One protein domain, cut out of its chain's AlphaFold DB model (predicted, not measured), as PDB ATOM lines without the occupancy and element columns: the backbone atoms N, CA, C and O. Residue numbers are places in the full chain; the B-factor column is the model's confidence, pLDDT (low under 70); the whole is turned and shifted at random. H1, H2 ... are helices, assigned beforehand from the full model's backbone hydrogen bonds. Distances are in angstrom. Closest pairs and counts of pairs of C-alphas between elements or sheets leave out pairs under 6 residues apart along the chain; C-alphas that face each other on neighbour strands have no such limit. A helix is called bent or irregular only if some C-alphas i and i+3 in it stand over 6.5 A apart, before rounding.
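This is residues 783 to 896 of the 896 residues of the protein "Hypothetical protein" of Symbiodinium sp. KB8 (UniProt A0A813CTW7). A long helical hairpin, H4 and H5, makes one side of an open, flat frame, and a third long helix, H2, makes the opposite side with no contact to the hairpin. The two sides are joined by a corner with the short H3; at the other end of H2 the chain folds back, and H1 is near H2, so loosely that no C-alphas of the two come within 8 A of each other. The free-standing stretches are residues 818 to 849, through the later part of H2, H3 and the first part of H4, and residues 887 to 896 at the end of H5. The printed part has 114 residues with five named helices in the order H1, H2, H3, H4, H5 and no named strand, and its class is all helix. It is loose, with a radius of gyration of the C-alphas of 18.6 A, and flat, with spans of 52 by 38 by 19 A.

Start with the longest helix by residues, H4, residues 839 to 867: find C-alpha 839 at (31.343, -6.035, 117.915), and from there the helix runs 42.1 A to C-alpha 867 at (3.552, -35.894, 107.473). One residue later H5 begins, residues 869 to 895, and it runs 38.7 A to C-alpha 895 at (33.333, -6.549, 97.014). Going back along the chain from H4, you meet H3, residues 831 to 834, which measures 5.0 A. Before it comes H2, residues 806 to 829, with 34.6 A from first to last C-alpha. H1, residues 783 to 799, begins with C-alpha 783 at (3.175, -11.213, 109.867) and measures 21.5 A. Look near residue 793 for a kink of 35 degrees in H1; it is neither bent nor irregular, but only just, with C-alphas 792 and 795 at 6.4 A from each other.

Begin at the hairpin of H4 and H5, which touch, with 35 pairs of C-alphas within 8 A. Their closest C-alphas are those of Ile 861 and Cys 872, 4.2 A apart. Their lines stand at a shallow tilt of 26 degrees, and they run opposite ways. H5 touches H4 with residues 870 to 882 alone. From the first residue of H4, go back to H3, which is apart from H4. H2 and H3 are close but not clearly touching, and their closest C-alphas, those of Val 827 and Phe 834, are 7.8 A apart. H2 is apart from H4 and from H5. H1 and H2 are near each other, with 10 pairs of C-alphas within 10 A. H1 is apart from H3, H4 and H5. Check the backbone O and N atoms: in H2 and H5 every O i to N i+4 pair is within hydrogen-bond range, while in H1 it is 10 of 13 and in H4 23 of 25. H3 is too short for such a pair.

Look for the two C-alphas farthest apart at Glu 803 and Ala 895, 55.9 A from each other; the C-alphas of Phe 783 and Leu 896, the first and last printed, are 33.1 A apart. The printed part has no cut, and Leu 896 is the chain's last residue. The links from H2 to H3, H3 to H4 and H4 to H5 are tight, and the link from H1 to H2, with 6 residues between them, is short. The mean pLDDT of the printed part is 72.6, and 31 residues are under 70, among them residues 783 to 788, 797 to 804 and 890 to 896.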
ATOM      1  N   PHE A 783       4.553 -11.176 109.392       66.50
ATOM      2  CA  PHE A 783       3.175 -11.213 109.867       66.50
ATOM      3  C   PHE A 783       2.416 -12.438 109.344       66.50
ATOM      4  O   PHE A 783       1.771 -13.148 110.114       66.50
ATOM      5  N   MET A 784       2.559 -12.752 108.053       66.81
ATOM      6  CA  MET A 784       1.948 -13.934 107.435       66.81
ATOM      7  C   MET A 784       2.499 -15.246 108.013       66.81
ATOM      8  O   MET A 784       1.741 -16.193 108.226       66.81
ATOM      9  N   SER A 785       3.798 -15.300 108.317       64.06
ATOM     10  CA  SER A 785       4.434 -16.467 108.939       64.06
ATOM     11  C   SER A 785       3.987 -16.661 110.395       64.06
ATOM     12  O   SER A 785       3.593 -17.763 110.786       64.06
ATOM     13  N   ALA A 786       3.944 -15.578 111.181       65.88
ATOM     14  CA  ALA A 786       3.484 -15.597 112.568       65.88
ATOM     15  C   ALA A 786       1.994 -15.953 112.672       65.88
ATOM     16  O   ALA A 786       1.626 -16.836 113.449       65.88
ATOM     17  N   ALA A 787       1.141 -15.346 111.841       67.19
ATOM     18  CA  ALA A 787      -0.283 -15.667 111.784       67.19
ATOM     19  C   ALA A 787      -0.498 -17.151 111.465       67.19
ATOM     20  O   ALA A 787      -1.282 -17.830 112.128       67.19
ATOM     21  N   ARG A 788       0.259 -17.698 110.508       69.06
ATOM     22  CA  ARG A 788       0.160 -19.111 110.135       69.06
ATOM     23  C   ARG A 788       0.632 -20.047 111.250       69.06
ATOM     24  O   ARG A 788      -0.006 -21.075 111.467       69.06
ATOM     25  N   PHE A 789       1.692 -19.701 111.982       71.81
ATOM     26  CA  PHE A 789       2.134 -20.463 113.157       71.81
ATOM     27  C   PHE A 789       1.070 -20.465 114.261       71.81
ATOM     28  O   PHE A 789       0.747 -21.521 114.817       71.81
ATOM     29  N   VAL A 790       0.469 -19.303 114.530       69.12
ATOM     30  CA  VAL A 790      -0.602 -19.170 115.519       69.12
ATOM     31  C   VAL A 790      -1.818 -20.005 115.109       69.12
ATOM     32  O   VAL A 790      -2.300 -20.796 115.914       69.12
ATOM     33  N   PHE A 791      -2.262 -19.943 113.853       69.56
ATOM     34  CA  PHE A 791      -3.398 -20.746 113.382       69.56
ATOM     35  C   PHE A 791      -3.112 -22.253 113.320       69.56
ATOM     36  O   PHE A 791      -3.997 -23.054 113.611       69.56
ATOM     37  N   ALA A 792      -1.897 -22.666 112.959       71.69
ATOM     38  CA  ALA A 792      -1.590 -24.082 112.756       71.69
ATOM     39  C   ALA A 792      -1.230 -24.829 114.048       71.69
ATOM     40  O   ALA A 792      -1.489 -26.027 114.151       71.69
ATOM     41  N   LYS A 793      -0.592 -24.163 115.018       69.50
ATOM     42  CA  LYS A 793      -0.067 -24.822 116.228       69.50
ATOM     43  C   LYS A 793      -0.693 -24.307 117.514       69.50
ATOM     44  O   LYS A 793      -0.979 -25.105 118.399       69.50
ATOM     45  N   VAL A 794      -0.932 -23.002 117.616       67.06
ATOM     46  CA  VAL A 794      -1.411 -22.373 118.856       67.06
ATOM     47  C   VAL A 794      -2.935 -22.474 118.967       67.06
ATOM     48  O   VAL A 794      -3.442 -22.875 120.010       67.06
ATOM     49  N   TYR A 795      -3.666 -22.217 117.881       70.94
ATOM     50  CA  TYR A 795      -5.125 -22.296 117.821       70.94
ATOM     51  C   TYR A 795      -5.686 -23.678 118.195       70.94
ATOM     52  O   TYR A 795      -6.549 -23.716 119.064       70.94
ATOM     53  N   PRO A 796      -5.206 -24.820 117.656       70.12
ATOM     54  CA  PRO A 796      -5.739 -26.125 118.056       70.12
ATOM     55  C   PRO A 796      -5.403 -26.505 119.508       70.12
ATOM     56  O   PRO A 796      -6.203 -27.176 120.156       70.12
ATOM     57  N   LEU A 797      -4.266 -26.045 120.048       66.69
ATOM     58  CA  LEU A 797      -3.902 -26.268 121.453       66.69
ATOM     59  C   LEU A 797      -4.738 -25.412 122.417       66.69
ATOM     60  O   LEU A 797      -5.116 -25.887 123.487       66.69
ATOM     61  N   LEU A 798      -5.057 -24.171 122.038       58.25
ATOM     62  CA  LEU A 798      -5.933 -23.289 122.812       58.25
ATOM     63  C   LEU A 798      -7.408 -23.687 122.698       58.25
ATOM     64  O   LEU A 798      -8.087 -23.736 123.721       58.25
ATOM     65  N   ALA A 799      -7.873 -24.072 121.507       64.00
ATOM     66  CA  ALA A 799      -9.246 -24.522 121.267       64.00
ATOM     67  C   ALA A 799      -9.619 -25.777 122.075       64.00
ATOM     68  O   ALA A 799     -10.795 -26.003 122.341       64.00
ATOM     69  N   GLN A 800      -8.635 -26.580 122.498       66.69
ATOM     70  CA  GLN A 800      -8.873 -27.753 123.342       66.69
ATOM     71  C   GLN A 800      -8.852 -27.480 124.852       66.69
ATOM     72  O   GLN A 800      -9.250 -28.369 125.605       66.69
ATOM     73  N   ARG A 801      -8.393 -26.311 125.333       58.56
ATOM     74  CA  ARG A 801      -8.251 -26.075 126.786       58.56
ATOM     75  C   ARG A 801      -8.734 -24.734 127.332       58.56
ATOM     76  O   ARG A 801      -8.914 -24.654 128.544       58.56
ATOM     77  N   LEU A 802      -8.972 -23.712 126.516       61.66
ATOM     78  CA  LEU A 802      -9.498 -22.431 126.993       61.66
ATOM     79  C   LEU A 802     -10.404 -21.785 125.935       61.66
ATOM     80  O   LEU A 802      -9.961 -21.519 124.821       61.66
ATOM     81  N   GLU A 803     -11.647 -21.470 126.311       68.19
ATOM     82  CA  GLU A 803     -12.597 -20.652 125.535       68.19
ATOM     83  C   GLU A 803     -12.147 -19.179 125.485       68.19
ATOM     84  O   GLU A 803     -12.818 -18.272 125.974       68.19
ATOM     85  N   ILE A 804     -10.965 -18.913 124.934       68.44
ATOM     86  CA  ILE A 804     -10.522 -17.541 124.697       68.44
ATOM     87  C   ILE A 804     -11.128 -17.077 123.365       68.44
ATOM     88  O   ILE A 804     -10.869 -17.699 122.330       68.44
ATOM     89  N   PRO A 805     -11.927 -15.992 123.347       75.88
ATOM     90  CA  PRO A 805     -12.525 -15.494 122.117       75.88
ATOM     91  C   PRO A 805     -11.431 -15.018 121.157       75.88
ATOM     92  O   PRO A 805     -10.468 -14.372 121.571       75.88
ATOM     93  N   LEU A 806     -11.606 -15.296 119.861       68.25
ATOM     94  CA  LEU A 806     -10.682 -14.930 118.774       68.25
ATOM     95  C   LEU A 806     -10.202 -13.467 118.869       68.25
ATOM     96  O   LEU A 806      -9.044 -13.169 118.589       68.25
ATOM     97  N   ALA A 807     -11.078 -12.572 119.337       71.31
ATOM     98  CA  ALA A 807     -10.777 -11.166 119.582       71.31
ATOM     99  C   ALA A 807      -9.563 -10.956 120.506       71.31
ATOM    100  O   ALA A 807      -8.747 -10.087 120.233       71.31
ATOM    101  N   VAL A 808      -9.387 -11.770 121.550       75.75
ATOM    102  CA  VAL A 808      -8.256 -11.654 122.489       75.75
ATOM    103  C   VAL A 808      -6.942 -12.074 121.833       75.75
ATOM    104  O   VAL A 808      -5.917 -11.447 122.080       75.75
ATOM    105  N   ILE A 809      -6.961 -13.075 120.947       71.19
ATOM    106  CA  ILE A 809      -5.771 -13.489 120.183       71.19
ATOM    107  C   ILE A 809      -5.374 -12.391 119.188       71.19
ATOM    108  O   ILE A 809      -4.195 -12.060 119.074       71.19
ATOM    109  N   VAL A 810      -6.353 -11.785 118.510       71.62
ATOM    110  CA  VAL A 810      -6.113 -10.665 117.585       71.62
ATOM    111  C   VAL A 810      -5.601  -9.434 118.336       71.62
ATOM    112  O   VAL A 810      -4.637  -8.815 117.894       71.62
ATOM    113  N   ILE A 811      -6.176  -9.112 119.500       75.44
ATOM    114  CA  ILE A 811      -5.701  -8.019 120.358       75.44
ATOM    115  C   ILE A 811      -4.273  -8.296 120.834       75.44
ATOM    116  O   ILE A 811      -3.434  -7.410 120.743       75.44
ATOM    117  N   ALA A 812      -3.959  -9.513 121.281       74.19
ATOM    118  CA  ALA A 812      -2.604  -9.867 121.697       74.19
ATOM    119  C   ALA A 812      -1.596  -9.743 120.541       74.19
ATOM    120  O   ALA A 812      -0.496  -9.231 120.746       74.19
ATOM    121  N   ALA A 813      -1.976 -10.144 119.325       70.75
ATOM    122  CA  ALA A 813      -1.141  -9.986 118.135       70.75
ATOM    123  C   ALA A 813      -0.919  -8.506 117.773       70.75
ATOM    124  O   ALA A 813       0.212  -8.111 117.500       70.75
ATOM    125  N   LEU A 814      -1.967  -7.678 117.831       73.12
ATOM    126  CA  LEU A 814      -1.865  -6.235 117.594       73.12
ATOM    127  C   LEU A 814      -1.022  -5.538 118.667       73.12
ATOM    128  O   LEU A 814      -0.175  -4.717 118.335       73.12
ATOM    129  N   VAL A 815      -1.197  -5.893 119.941       79.12
ATOM    130  CA  VAL A 815      -0.384  -5.362 121.045       79.12
ATOM    131  C   VAL A 815       1.083  -5.737 120.853       79.12
ATOM    132  O   VAL A 815       1.950  -4.876 120.974       79.12
ATOM    133  N   LEU A 816       1.373  -6.988 120.486       75.88
ATOM    134  CA  LEU A 816       2.739  -7.425 120.205       75.88
ATOM    135  C   LEU A 816       3.341  -6.676 119.005       75.88
ATOM    136  O   LEU A 816       4.517  -6.322 119.033       75.88
ATOM    137  N   GLN A 817       2.539  -6.386 117.980       70.31
ATOM    138  CA  GLN A 817       2.968  -5.617 116.812       70.31
ATOM    139  C   GLN A 817       3.272  -4.158 117.168       70.31
ATOM    140  O   GLN A 817       4.314  -3.639 116.773       70.31
ATOM    141  N   VAL A 818       2.409  -3.510 117.953       75.75
ATOM    142  CA  VAL A 818       2.627  -2.139 118.435       75.75
ATOM    143  C   VAL A 818       3.874  -2.068 119.314       75.75
ATOM    144  O   VAL A 818       4.696  -1.175 119.129       75.75
ATOM    145  N   LEU A 819       4.071  -3.037 120.212       75.50
ATOM    146  CA  LEU A 819       5.286  -3.135 121.024       75.50
ATOM    147  C   LEU A 819       6.537  -3.367 120.168       75.50
ATOM    148  O   LEU A 819       7.581  -2.793 120.460       75.50
ATOM    149  N   GLY A 820       6.437  -4.155 119.094       73.88
ATOM    150  CA  GLY A 820       7.526  -4.352 118.137       73.88
ATOM    151  C   GLY A 820       7.918  -3.057 117.419       73.88
ATOM    152  O   GLY A 820       9.098  -2.723 117.363       73.88
ATOM    153  N   VAL A 821       6.936  -2.291 116.932       71.12
ATOM    154  CA  VAL A 821       7.179  -0.989 116.284       71.12
ATOM    155  C   VAL A 821       7.768   0.012 117.277       71.12
ATOM    156  O   VAL A 821       8.754   0.670 116.961       71.12
ATOM    157  N   LEU A 822       7.227   0.084 118.498       75.81
ATOM    158  CA  LEU A 822       7.783   0.920 119.564       75.81
ATOM    159  C   LEU A 822       9.217   0.513 119.920       75.81
ATOM    160  O   LEU A 822      10.049   1.384 120.142       75.81
ATOM    161  N   GLY A 823       9.525  -0.785 119.918       74.38
ATOM    162  CA  GLY A 823      10.879  -1.295 120.119       74.38
ATOM    163  C   GLY A 823      11.846  -0.844 119.024       74.38
ATOM    164  O   GLY A 823      12.938  -0.383 119.335       74.38
ATOM    165  N   VAL A 824      11.441  -0.906 117.752       67.69
ATOM    166  CA  VAL A 824      12.266  -0.432 116.623       67.69
ATOM    167  C   VAL A 824      12.495   1.077 116.697       67.69
ATOM    168  O   VAL A 824      13.628   1.526 116.546       67.69
ATOM    169  N   VAL A 825      11.449   1.854 116.983       71.00
ATOM    170  CA  VAL A 825      11.558   3.312 117.159       71.00
ATOM    171  C   VAL A 825      12.463   3.648 118.344       71.00
ATOM    172  O   VAL A 825      13.309   4.531 118.240       71.00
ATOM    173  N   TRP A 826      12.345   2.913 119.452       81.88
ATOM    174  CA  TRP A 826      13.207   3.090 120.617       81.88
ATOM    175  C   TRP A 826      14.675   2.765 120.308       81.88
ATOM    176  O   TRP A 826      15.554   3.518 120.721       81.88
ATOM    177  N   VAL A 827      14.950   1.700 119.544       68.50
ATOM    178  CA  VAL A 827      16.310   1.360 119.083       68.50
ATOM    179  C   VAL A 827      16.861   2.445 118.159       68.50
ATOM    180  O   VAL A 827      18.004   2.850 118.337       68.50
ATOM    181  N   GLN A 828      16.059   2.965 117.225       68.75
ATOM    182  CA  GLN A 828      16.484   4.064 116.350       68.75
ATOM    183  C   GLN A 828      16.811   5.339 117.135       68.75
ATOM    184  O   GLN A 828      17.813   5.986 116.860       68.75
ATOM    185  N   GLN A 829      16.004   5.681 118.140       74.81
ATOM    186  CA  GLN A 829      16.240   6.858 118.981       74.81
ATOM    187  C   GLN A 829      17.434   6.702 119.934       74.81
ATOM    188  O   GLN A 829      17.933   7.699 120.441       74.81
ATOM    189  N   ASN A 830      17.887   5.471 120.189       74.50
ATOM    190  CA  ASN A 830      19.006   5.167 121.084       74.50
ATOM    191  C   ASN A 830      20.189   4.516 120.343       74.50
ATOM    192  O   ASN A 830      20.993   3.826 120.973       74.50
ATOM    193  N   LEU A 831      20.303   4.724 119.026       71.19
ATOM    194  CA  LEU A 831      21.352   4.150 118.172       71.19
ATOM    195  C   LEU A 831      22.766   4.437 118.709       71.19
ATOM    196  O   LEU A 831      23.608   3.540 118.719       71.19
ATOM    197  N   ASP A 832      22.977   5.624 119.280       72.06
ATOM    198  CA  ASP A 832      24.249   6.034 119.890       72.06
ATOM    199  C   ASP A 832      24.652   5.161 121.090       72.06
ATOM    200  O   ASP A 832      25.826   4.846 121.278       72.06
ATOM    201  N   ASN A 833      23.676   4.682 121.869       73.19
ATOM    202  CA  ASN A 833      23.931   3.760 122.978       73.19
ATOM    203  C   ASN A 833      24.223   2.338 122.472       73.19
ATOM    204  O   ASN A 833      25.012   1.615 123.082       73.19
ATOM    205  N   PHE A 834      23.633   1.935 121.341       63.53
ATOM    206  CA  PHE A 834      23.871   0.630 120.712       63.53
ATOM    207  C   PHE A 834      25.229   0.544 119.995       63.53
ATOM    208  O   PHE A 834      25.786  -0.548 119.902       63.53
ATOM    209  N   LEU A 835      25.815   1.673 119.581       64.69
ATOM    210  CA  LEU A 835      27.184   1.741 119.047       64.69
ATOM    211  C   LEU A 835      28.264   1.362 120.082       64.69
ATOM    212  O   LEU A 835      29.388   1.042 119.703       64.69
ATOM    213  N   SER A 836      27.927   1.338 121.378       71.69
ATOM    214  CA  SER A 836      28.823   0.869 122.450       71.69
ATOM    215  C   SER A 836      28.831  -0.655 122.640       71.69
ATOM    216  O   SER A 836      29.623  -1.179 123.428       71.69
ATOM    217  N   ILE A 837      27.959  -1.390 121.938       75.44
ATOM    218  CA  ILE A 837      27.894  -2.846 122.050       75.44
ATOM    219  C   ILE A 837      29.157  -3.445 121.417       75.44
ATOM    220  O   ILE A 837      29.460  -3.149 120.260       75.44
ATOM    221  N   PRO A 838      29.887  -4.322 122.135       78.00
ATOM    222  CA  PRO A 838      31.063  -4.978 121.589       78.00
ATOM    223  C   PRO A 838      30.722  -5.671 120.271       78.00
ATOM    224  O   PRO A 838      29.762  -6.443 120.208       78.00
ATOM    225  N   ALA A 839      31.536  -5.442 119.239       73.69
ATOM    226  CA  ALA A 839      31.343  -6.035 117.915       73.69
ATOM    227  C   ALA A 839      31.151  -7.563 117.978       73.69
ATOM    228  O   ALA A 839      30.391  -8.130 117.199       73.69
ATOM    229  N   THR A 840      31.759  -8.230 118.962       75.12
ATOM    230  CA  THR A 840      31.589  -9.664 119.226       75.12
ATOM    231  C   THR A 840      30.137 -10.071 119.470       75.12
ATOM    232  O   THR A 840      29.728 -11.132 119.012       75.12
ATOM    233  N   LEU A 841      29.333  -9.247 120.141       73.06
ATOM    234  CA  LEU A 841      27.928  -9.548 120.422       73.06
ATOM    235  C   LEU A 841      27.071  -9.388 119.158       73.06
ATOM    236  O   LEU A 841      26.195 -10.215 118.901       73.06
ATOM    237  N   VAL A 842      27.389  -8.393 118.324       73.25
ATOM    238  CA  VAL A 842      26.782  -8.223 116.995       73.25
ATOM    239  C   VAL A 842      27.113  -9.421 116.106       73.25
ATOM    240  O   VAL A 842      26.204 -10.004 115.526       73.25
ATOM    241  N   PHE A 843      28.373  -9.868 116.081       72.81
ATOM    242  CA  PHE A 843      28.781 -11.079 115.362       72.81
ATOM    243  C   PHE A 843      28.077 -12.337 115.886       72.81
ATOM    244  O   PHE A 843      27.598 -13.146 115.095       72.81
ATOM    245  N   VAL A 844      27.952 -12.501 117.205       76.06
ATOM    246  CA  VAL A 844      27.245 -13.646 117.801       76.06
ATOM    247  C   VAL A 844      25.767 -13.649 117.407       76.06
ATOM    248  O   VAL A 844      25.248 -14.699 117.032       76.06
ATOM    249  N   LEU A 845      25.091 -12.497 117.420       72.25
ATOM    250  CA  LEU A 845      23.711 -12.372 116.936       72.25
ATOM    251  C   LEU A 845      23.604 -12.649 115.432       72.25
ATOM    252  O   LEU A 845      22.702 -13.373 115.006       72.25
ATOM    253  N   TYR A 846      24.547 -12.125 114.650       74.94
ATOM    254  CA  TYR A 846      24.603 -12.302 113.202       74.94
ATOM    255  C   TYR A 846      24.830 -13.766 112.801       74.94
ATOM    256  O   TYR A 846      24.303 -14.206 111.790       74.94
ATOM    257  N   VAL A 847      25.531 -14.556 113.620       73.69
ATOM    258  CA  VAL A 847      25.708 -16.003 113.407       73.69
ATOM    259  C   VAL A 847      24.523 -16.813 113.951       73.69
ATOM    260  O   VAL A 847      24.070 -17.767 113.313       73.69
ATOM    261  N   LEU A 848      23.982 -16.441 115.116       76.06
ATOM    262  CA  LEU A 848      22.899 -17.188 115.763       76.06
ATOM    263  C   LEU A 848      21.579 -17.104 114.996       76.06
ATOM    264  O   LEU A 848      20.890 -18.115 114.888       76.06
ATOM    265  N   ILE A 849      21.211 -15.937 114.462       76.44
ATOM    266  CA  ILE A 849      19.912 -15.752 113.794       76.44
ATOM    267  C   ILE A 849      19.787 -16.643 112.538       76.44
ATOM    268  O   ILE A 849      18.808 -17.394 112.446       76.44
ATOM    269  N   PRO A 850      20.762 -16.666 111.605       74.62
ATOM    270  CA  PRO A 850      20.764 -17.611 110.492       74.62
ATOM    271  C   PRO A 850      20.862 -19.063 110.959       74.62
ATOM    272  O   PRO A 850      20.147 -19.912 110.430       74.62
ATOM    273  N   GLY A 851      21.671 -19.357 111.984       75.00
ATOM    274  CA  GLY A 851      21.799 -20.710 112.535       75.00
ATOM    275  C   GLY A 851      20.474 -21.266 113.071       75.00
ATOM    276  O   GLY A 851      20.098 -22.401 112.770       75.00
ATOM    277  N   ILE A 852      19.712 -20.448 113.801       78.88
ATOM    278  CA  ILE A 852      18.372 -20.798 114.290       78.88
ATOM    279  C   ILE A 852      17.406 -20.964 113.110       78.88
ATOM    280  O   ILE A 852      16.653 -21.937 113.079       78.88
ATOM    281  N   SER A 853      17.453 -20.071 112.117       77.19
ATOM    282  CA  SER A 853      16.624 -20.164 110.906       77.19
ATOM    283  C   SER A 853      16.867 -21.469 110.135       77.19
ATOM    284  O   SER A 853      15.917 -22.189 109.820       77.19
ATOM    285  N   ILE A 854      18.133 -21.844 109.918       80.44
ATOM    286  CA  ILE A 854      18.527 -23.096 109.254       80.44
ATOM    287  C   ILE A 854      18.077 -24.309 110.074       80.44
ATOM    288  O   ILE A 854      17.552 -25.271 109.514       80.44
ATOM    289  N   CYS A 855      18.221 -24.264 111.399       81.50
ATOM    290  CA  CYS A 855      17.763 -25.333 112.283       81.50
ATOM    291  C   CYS A 855      16.237 -25.533 112.190       81.50
ATOM    292  O   CYS A 855      15.760 -26.661 112.038       81.50
ATOM    293  N   LEU A 856      15.458 -24.444 112.194       81.44
ATOM    294  CA  LEU A 856      14.000 -24.488 112.043       81.44
ATOM    295  C   LEU A 856      13.568 -24.952 110.644       81.44
ATOM    296  O   LEU A 856      12.624 -25.741 110.527       81.44
ATOM    297  N   ALA A 857      14.265 -24.516 109.592       81.62
ATOM    298  CA  ALA A 857      14.029 -24.971 108.224       81.62
ATOM    299  C   ALA A 857      14.304 -26.475 108.096       81.62
ATOM    300  O   ALA A 857      13.441 -27.218 107.636       81.62
ATOM    301  N   THR A 858      15.439 -26.949 108.616       85.19
ATOM    302  CA  THR A 858      15.821 -28.371 108.617       85.19
ATOM    303  C   THR A 858      14.812 -29.216 109.388       85.19
ATOM    304  O   THR A 858      14.365 -30.257 108.907       85.19
ATOM    305  N   ARG A 859      14.366 -28.741 110.557       84.94
ATOM    306  CA  ARG A 859      13.303 -29.399 111.323       84.94
ATOM    307  C   ARG A 859      11.991 -29.474 110.537       84.94
ATOM    308  O   ARG A 859      11.322 -30.504 110.587       84.94
ATOM    309  N   SER A 860      11.637 -28.421 109.801       80.94
ATOM    310  CA  SER A 860      10.430 -28.386 108.960       80.94
ATOM    311  C   SER A 860      10.526 -29.351 107.774       80.94
ATOM    312  O   SER A 860       9.538 -30.005 107.447       80.94
ATOM    313  N   ILE A 861      11.718 -29.507 107.186       85.94
ATOM    314  CA  ILE A 861      11.994 -30.504 106.140       85.94
ATOM    315  C   ILE A 861      11.824 -31.922 106.696       85.94
ATOM    316  O   ILE A 861      11.093 -32.723 106.117       85.94
ATOM    317  N   LEU A 862      12.437 -32.215 107.847       86.19
ATOM    318  CA  LEU A 862      12.376 -33.535 108.481       86.19
ATOM    319  C   LEU A 862      10.955 -33.913 108.920       86.19
ATOM    320  O   LEU A 862      10.538 -35.052 108.728       86.19
ATOM    321  N   GLN A 863      10.189 -32.969 109.473       79.75
ATOM    322  CA  GLN A 863       8.783 -33.208 109.819       79.75
ATOM    323  C   GLN A 863       7.908 -33.349 108.566       79.75
ATOM    324  O   GLN A 863       7.060 -34.239 108.496       79.75
ATOM    325  N   GLY A 864       8.143 -32.521 107.545       80.12
ATOM    326  CA  GLY A 864       7.396 -32.573 106.291       80.12
ATOM    327  C   GLY A 864       7.618 -33.843 105.479       80.12
ATOM    328  O   GLY A 864       6.693 -34.290 104.807       80.12
ATOM    329  N   ALA A 865       8.797 -34.458 105.580       81.56
ATOM    330  CA  ALA A 865       9.086 -35.735 104.931       81.56
ATOM    331  C   ALA A 865       8.191 -36.884 105.436       81.56
ATOM    332  O   ALA A 865       7.908 -37.801 104.671       81.56
ATOM    333  N   ASN A 866       7.713 -36.813 106.684       77.38
ATOM    334  CA  ASN A 866       6.877 -37.856 107.286       77.38
ATOM    335  C   ASN A 866       5.372 -37.543 107.276       77.38
ATOM    336  O   ASN A 866       4.574 -38.475 107.274       77.38
ATOM    337  N   GLU A 867       4.967 -36.268 107.287       78.75
ATOM    338  CA  GLU A 867       3.552 -35.894 107.473       78.75
ATOM    339  C   GLU A 867       2.893 -35.295 106.218       78.75
ATOM    340  O   GLU A 867       1.752 -35.635 105.910       78.75
ATOM    341  N   ALA A 868       3.580 -34.410 105.480       80.00
ATOM    342  CA  ALA A 868       3.071 -33.820 104.239       80.00
ATOM    343  C   ALA A 868       4.173 -33.097 103.447       80.00
ATOM    344  O   ALA A 868       4.812 -32.167 103.952       80.00
ATOM    345  N   TYR A 869       4.299 -33.427 102.154       75.62
ATOM    346  CA  TYR A 869       5.289 -32.852 101.229       75.62
ATOM    347  C   TYR A 869       5.305 -31.316 101.186       75.62
ATOM    348  O   TYR A 869       6.348 -30.718 100.932       75.62
ATOM    349  N   PHE A 870       4.182 -30.660 101.492       75.50
ATOM    350  CA  PHE A 870       4.104 -29.201 101.572       75.50
ATOM    351  C   PHE A 870       5.067 -28.601 102.615       75.50
ATOM    352  O   PHE A 870       5.711 -27.590 102.344       75.50
ATOM    353  N   PHE A 871       5.210 -29.221 103.793       72.75
ATOM    354  CA  PHE A 871       6.128 -28.728 104.830       72.75
ATOM    355  C   PHE A 871       7.594 -28.931 104.446       72.75
ATOM    356  O   PHE A 871       8.435 -28.098 104.781       72.75
ATOM    357  N   CYS A 872       7.879 -29.986 103.678       79.88
ATOM    358  CA  CYS A 872       9.192 -30.186 103.081       79.88
ATOM    359  C   CYS A 872       9.513 -29.046 102.106       79.88
ATOM    360  O   CYS A 872      10.555 -28.406 102.219       79.88
ATOM    361  N   LEU A 873       8.563 -28.704 101.233       74.31
ATOM    362  CA  LEU A 873       8.717 -27.642 100.239       74.31
ATOM    363  C   LEU A 873       8.892 -26.255 100.881       74.31
ATOM    364  O   LEU A 873       9.740 -25.477 100.451       74.31
ATOM    365  N   LEU A 874       8.159 -25.967 101.962       74.19
ATOM    366  CA  LEU A 874       8.309 -24.725 102.728       74.19
ATOM    367  C   LEU A 874       9.656 -24.653 103.466       74.19
ATOM    368  O   LEU A 874      10.284 -23.597 103.514       74.19
ATOM    369  N   GLY A 875      10.116 -25.775 104.024       81.19
ATOM    370  CA  GLY A 875      11.432 -25.864 104.649       81.19
ATOM    371  C   GLY A 875      12.568 -25.649 103.644       81.19
ATOM    372  O   GLY A 875      13.487 -24.883 103.924       81.19
ATOM    373  N   VAL A 876      12.461 -26.236 102.446       82.31
ATOM    374  CA  VAL A 876      13.406 -26.014 101.337       82.31
ATOM    375  C   VAL A 876      13.383 -24.557 100.877       82.31
ATOM    376  O   VAL A 876      14.444 -23.969 100.692       82.31
ATOM    377  N   PHE A 877      12.201 -23.943 100.754       79.44
ATOM    378  CA  PHE A 877      12.078 -22.531 100.386       79.44
ATOM    379  C   PHE A 877      12.766 -21.605 101.398       79.44
ATOM    380  O   PHE A 877      13.542 -20.737 101.007       79.44
ATOM    381  N   ASN A 878      12.536 -21.812 102.697       77.19
ATOM    382  CA  ASN A 878      13.160 -20.998 103.742       77.19
ATOM    383  C   ASN A 878      14.683 -21.183 103.785       77.19
ATOM    384  O   ASN A 878      15.413 -20.210 103.972       77.19
ATOM    385  N   LEU A 879      15.169 -22.409 103.565       83.38
ATOM    386  CA  LEU A 879      16.601 -22.696 103.483       83.38
ATOM    387  C   LEU A 879      17.238 -22.030 102.251       83.38
ATOM    388  O   LEU A 879      18.286 -21.400 102.369       83.38
ATOM    389  N   ALA A 880      16.576 -22.103 101.093       76.81
ATOM    390  CA  ALA A 880      17.029 -21.470  99.857       76.81
ATOM    391  C   ALA A 880      17.014 -19.937  99.952       76.81
ATOM    392  O   ALA A 880      17.964 -19.289  99.526       76.81
ATOM    393  N   SER A 881      15.979 -19.347 100.555       73.25
ATOM    394  CA  SER A 881      15.900 -17.900 100.777       73.25
ATOM    395  C   SER A 881      16.987 -17.410 101.738       73.25
ATOM    396  O   SER A 881      17.620 -16.392 101.464       73.25
ATOM    397  N   GLY A 882      17.255 -18.157 102.817       77.44
ATOM    398  CA  GLY A 882      18.365 -17.868 103.727       77.44
ATOM    399  C   GLY A 882      19.727 -17.955 103.035       77.44
ATOM    400  O   GLY A 882      20.554 -17.063 103.206       77.44
ATOM    401  N   PHE A 883      19.935 -18.980 102.205       79.56
ATOM    402  CA  PHE A 883      21.168 -19.158 101.439       79.56
ATOM    403  C   PHE A 883      21.378 -18.060 100.392       79.56
ATOM    404  O   PHE A 883      22.469 -17.514 100.306       79.56
ATOM    405  N   LEU A 884      20.343 -17.698  99.626       72.19
ATOM    406  CA  LEU A 884      20.435 -16.649  98.605       72.19
ATOM    407  C   LEU A 884      20.754 -15.283  99.212       72.19
ATOM    408  O   LEU A 884      21.537 -14.533  98.640       72.19
ATOM    409  N   ARG A 885      20.178 -14.976 100.379       75.31
ATOM    410  CA  ARG A 885      20.499 -13.745 101.103       75.31
ATOM    411  C   ARG A 885      21.942 -13.753 101.599       75.31
ATOM    412  O   ARG A 885      22.648 -12.786 101.369       75.31
ATOM    413  N   TRP A 886      22.391 -14.853 102.203       76.75
ATOM    414  CA  TRP A 886      23.777 -14.983 102.656       76.75
ATOM    415  C   TRP A 886      24.784 -14.937 101.499       76.75
ATOM    416  O   TRP A 886      25.835 -14.329 101.634       76.75
ATOM    417  N   ALA A 887      24.460 -15.536 100.352       70.94
ATOM    418  CA  ALA A 887      25.295 -15.482  99.156       70.94
ATOM    419  C   ALA A 887      25.370 -14.064  98.565       70.94
ATOM    420  O   ALA A 887      26.425 -13.670  98.078       70.94
ATOM    421  N   GLY A 888      24.271 -13.303  98.626       73.56
ATOM    422  CA  GLY A 888      24.256 -11.881  98.275       73.56
ATOM    423  C   GLY A 888      25.122 -11.056  99.224       73.56
ATOM    424  O   GLY A 888      26.021 -10.361  98.765       73.56
ATOM    425  N   ASP A 889      24.926 -11.224 100.534       70.25
ATOM    426  CA  ASP A 889      25.707 -10.525 101.560       70.25
ATOM    427  C   ASP A 889      27.210 -10.881 101.457       70.25
ATOM    428  O   ASP A 889      28.052 -10.000 101.552       70.25
ATOM    429  N   GLN A 890      27.574 -12.139 101.160       60.59
ATOM    430  CA  GLN A 890      28.965 -12.549 100.892       60.59
ATOM    431  C   GLN A 890      29.551 -11.930  99.622       60.59
ATOM    432  O   GLN A 890      30.744 -11.647  99.588       60.59
ATOM    433  N   ALA A 891      28.755 -11.768  98.564       58.94
ATOM    434  CA  ALA A 891      29.217 -11.122  97.340       58.94
ATOM    435  C   ALA A 891      29.465  -9.626  97.570       58.94
ATOM    436  O   ALA A 891      30.444  -9.085  97.060       58.94
ATOM    437  N   ASP A 892      28.615  -8.987  98.375       62.62
ATOM    438  CA  ASP A 892      28.773  -7.593  98.777       62.62
ATOM    439  C   ASP A 892      29.955  -7.415  99.751       62.62
ATOM    440  O   ASP A 892      30.728  -6.473  99.592       62.62
ATOM    441  N   ASP A 893      30.165  -8.350 100.687       59.84
ATOM    442  CA  ASP A 893      31.319  -8.369 101.602       59.84
ATOM    443  C   ASP A 893      32.638  -8.682 100.879       59.84
ATOM    444  O   ASP A 893      33.674  -8.144 101.246       59.84
ATOM    445  N   ALA A 894      32.626  -9.534  99.848       47.12
ATOM    446  CA  ALA A 894      33.800  -9.801  99.012       47.12
ATOM    447  C   ALA A 894      34.133  -8.634  98.066       47.12
ATOM    448  O   ALA A 894      35.258  -8.536  97.578       47.12
ATOM    449  N   ALA A 895      33.150  -7.776  97.779       46.41
ATOM    450  CA  ALA A 895      33.333  -6.549  97.014       46.41
ATOM    451  C   ALA A 895      33.779  -5.354  97.886       46.41
ATOM    452  O   ALA A 895      34.240  -4.348  97.337       46.41
ATOM    453  N   LEU A 896      33.623  -5.449  99.211       39.03
ATOM    454  CA  LEU A 896      34.063  -4.478 100.225       39.03
ATOM    455  C   LEU A 896      35.526  -4.689 100.632       39.03
ATOM    456  O   LEU A 896      36.171  -3.655 100.962       39.03
TER     457      LEU A 896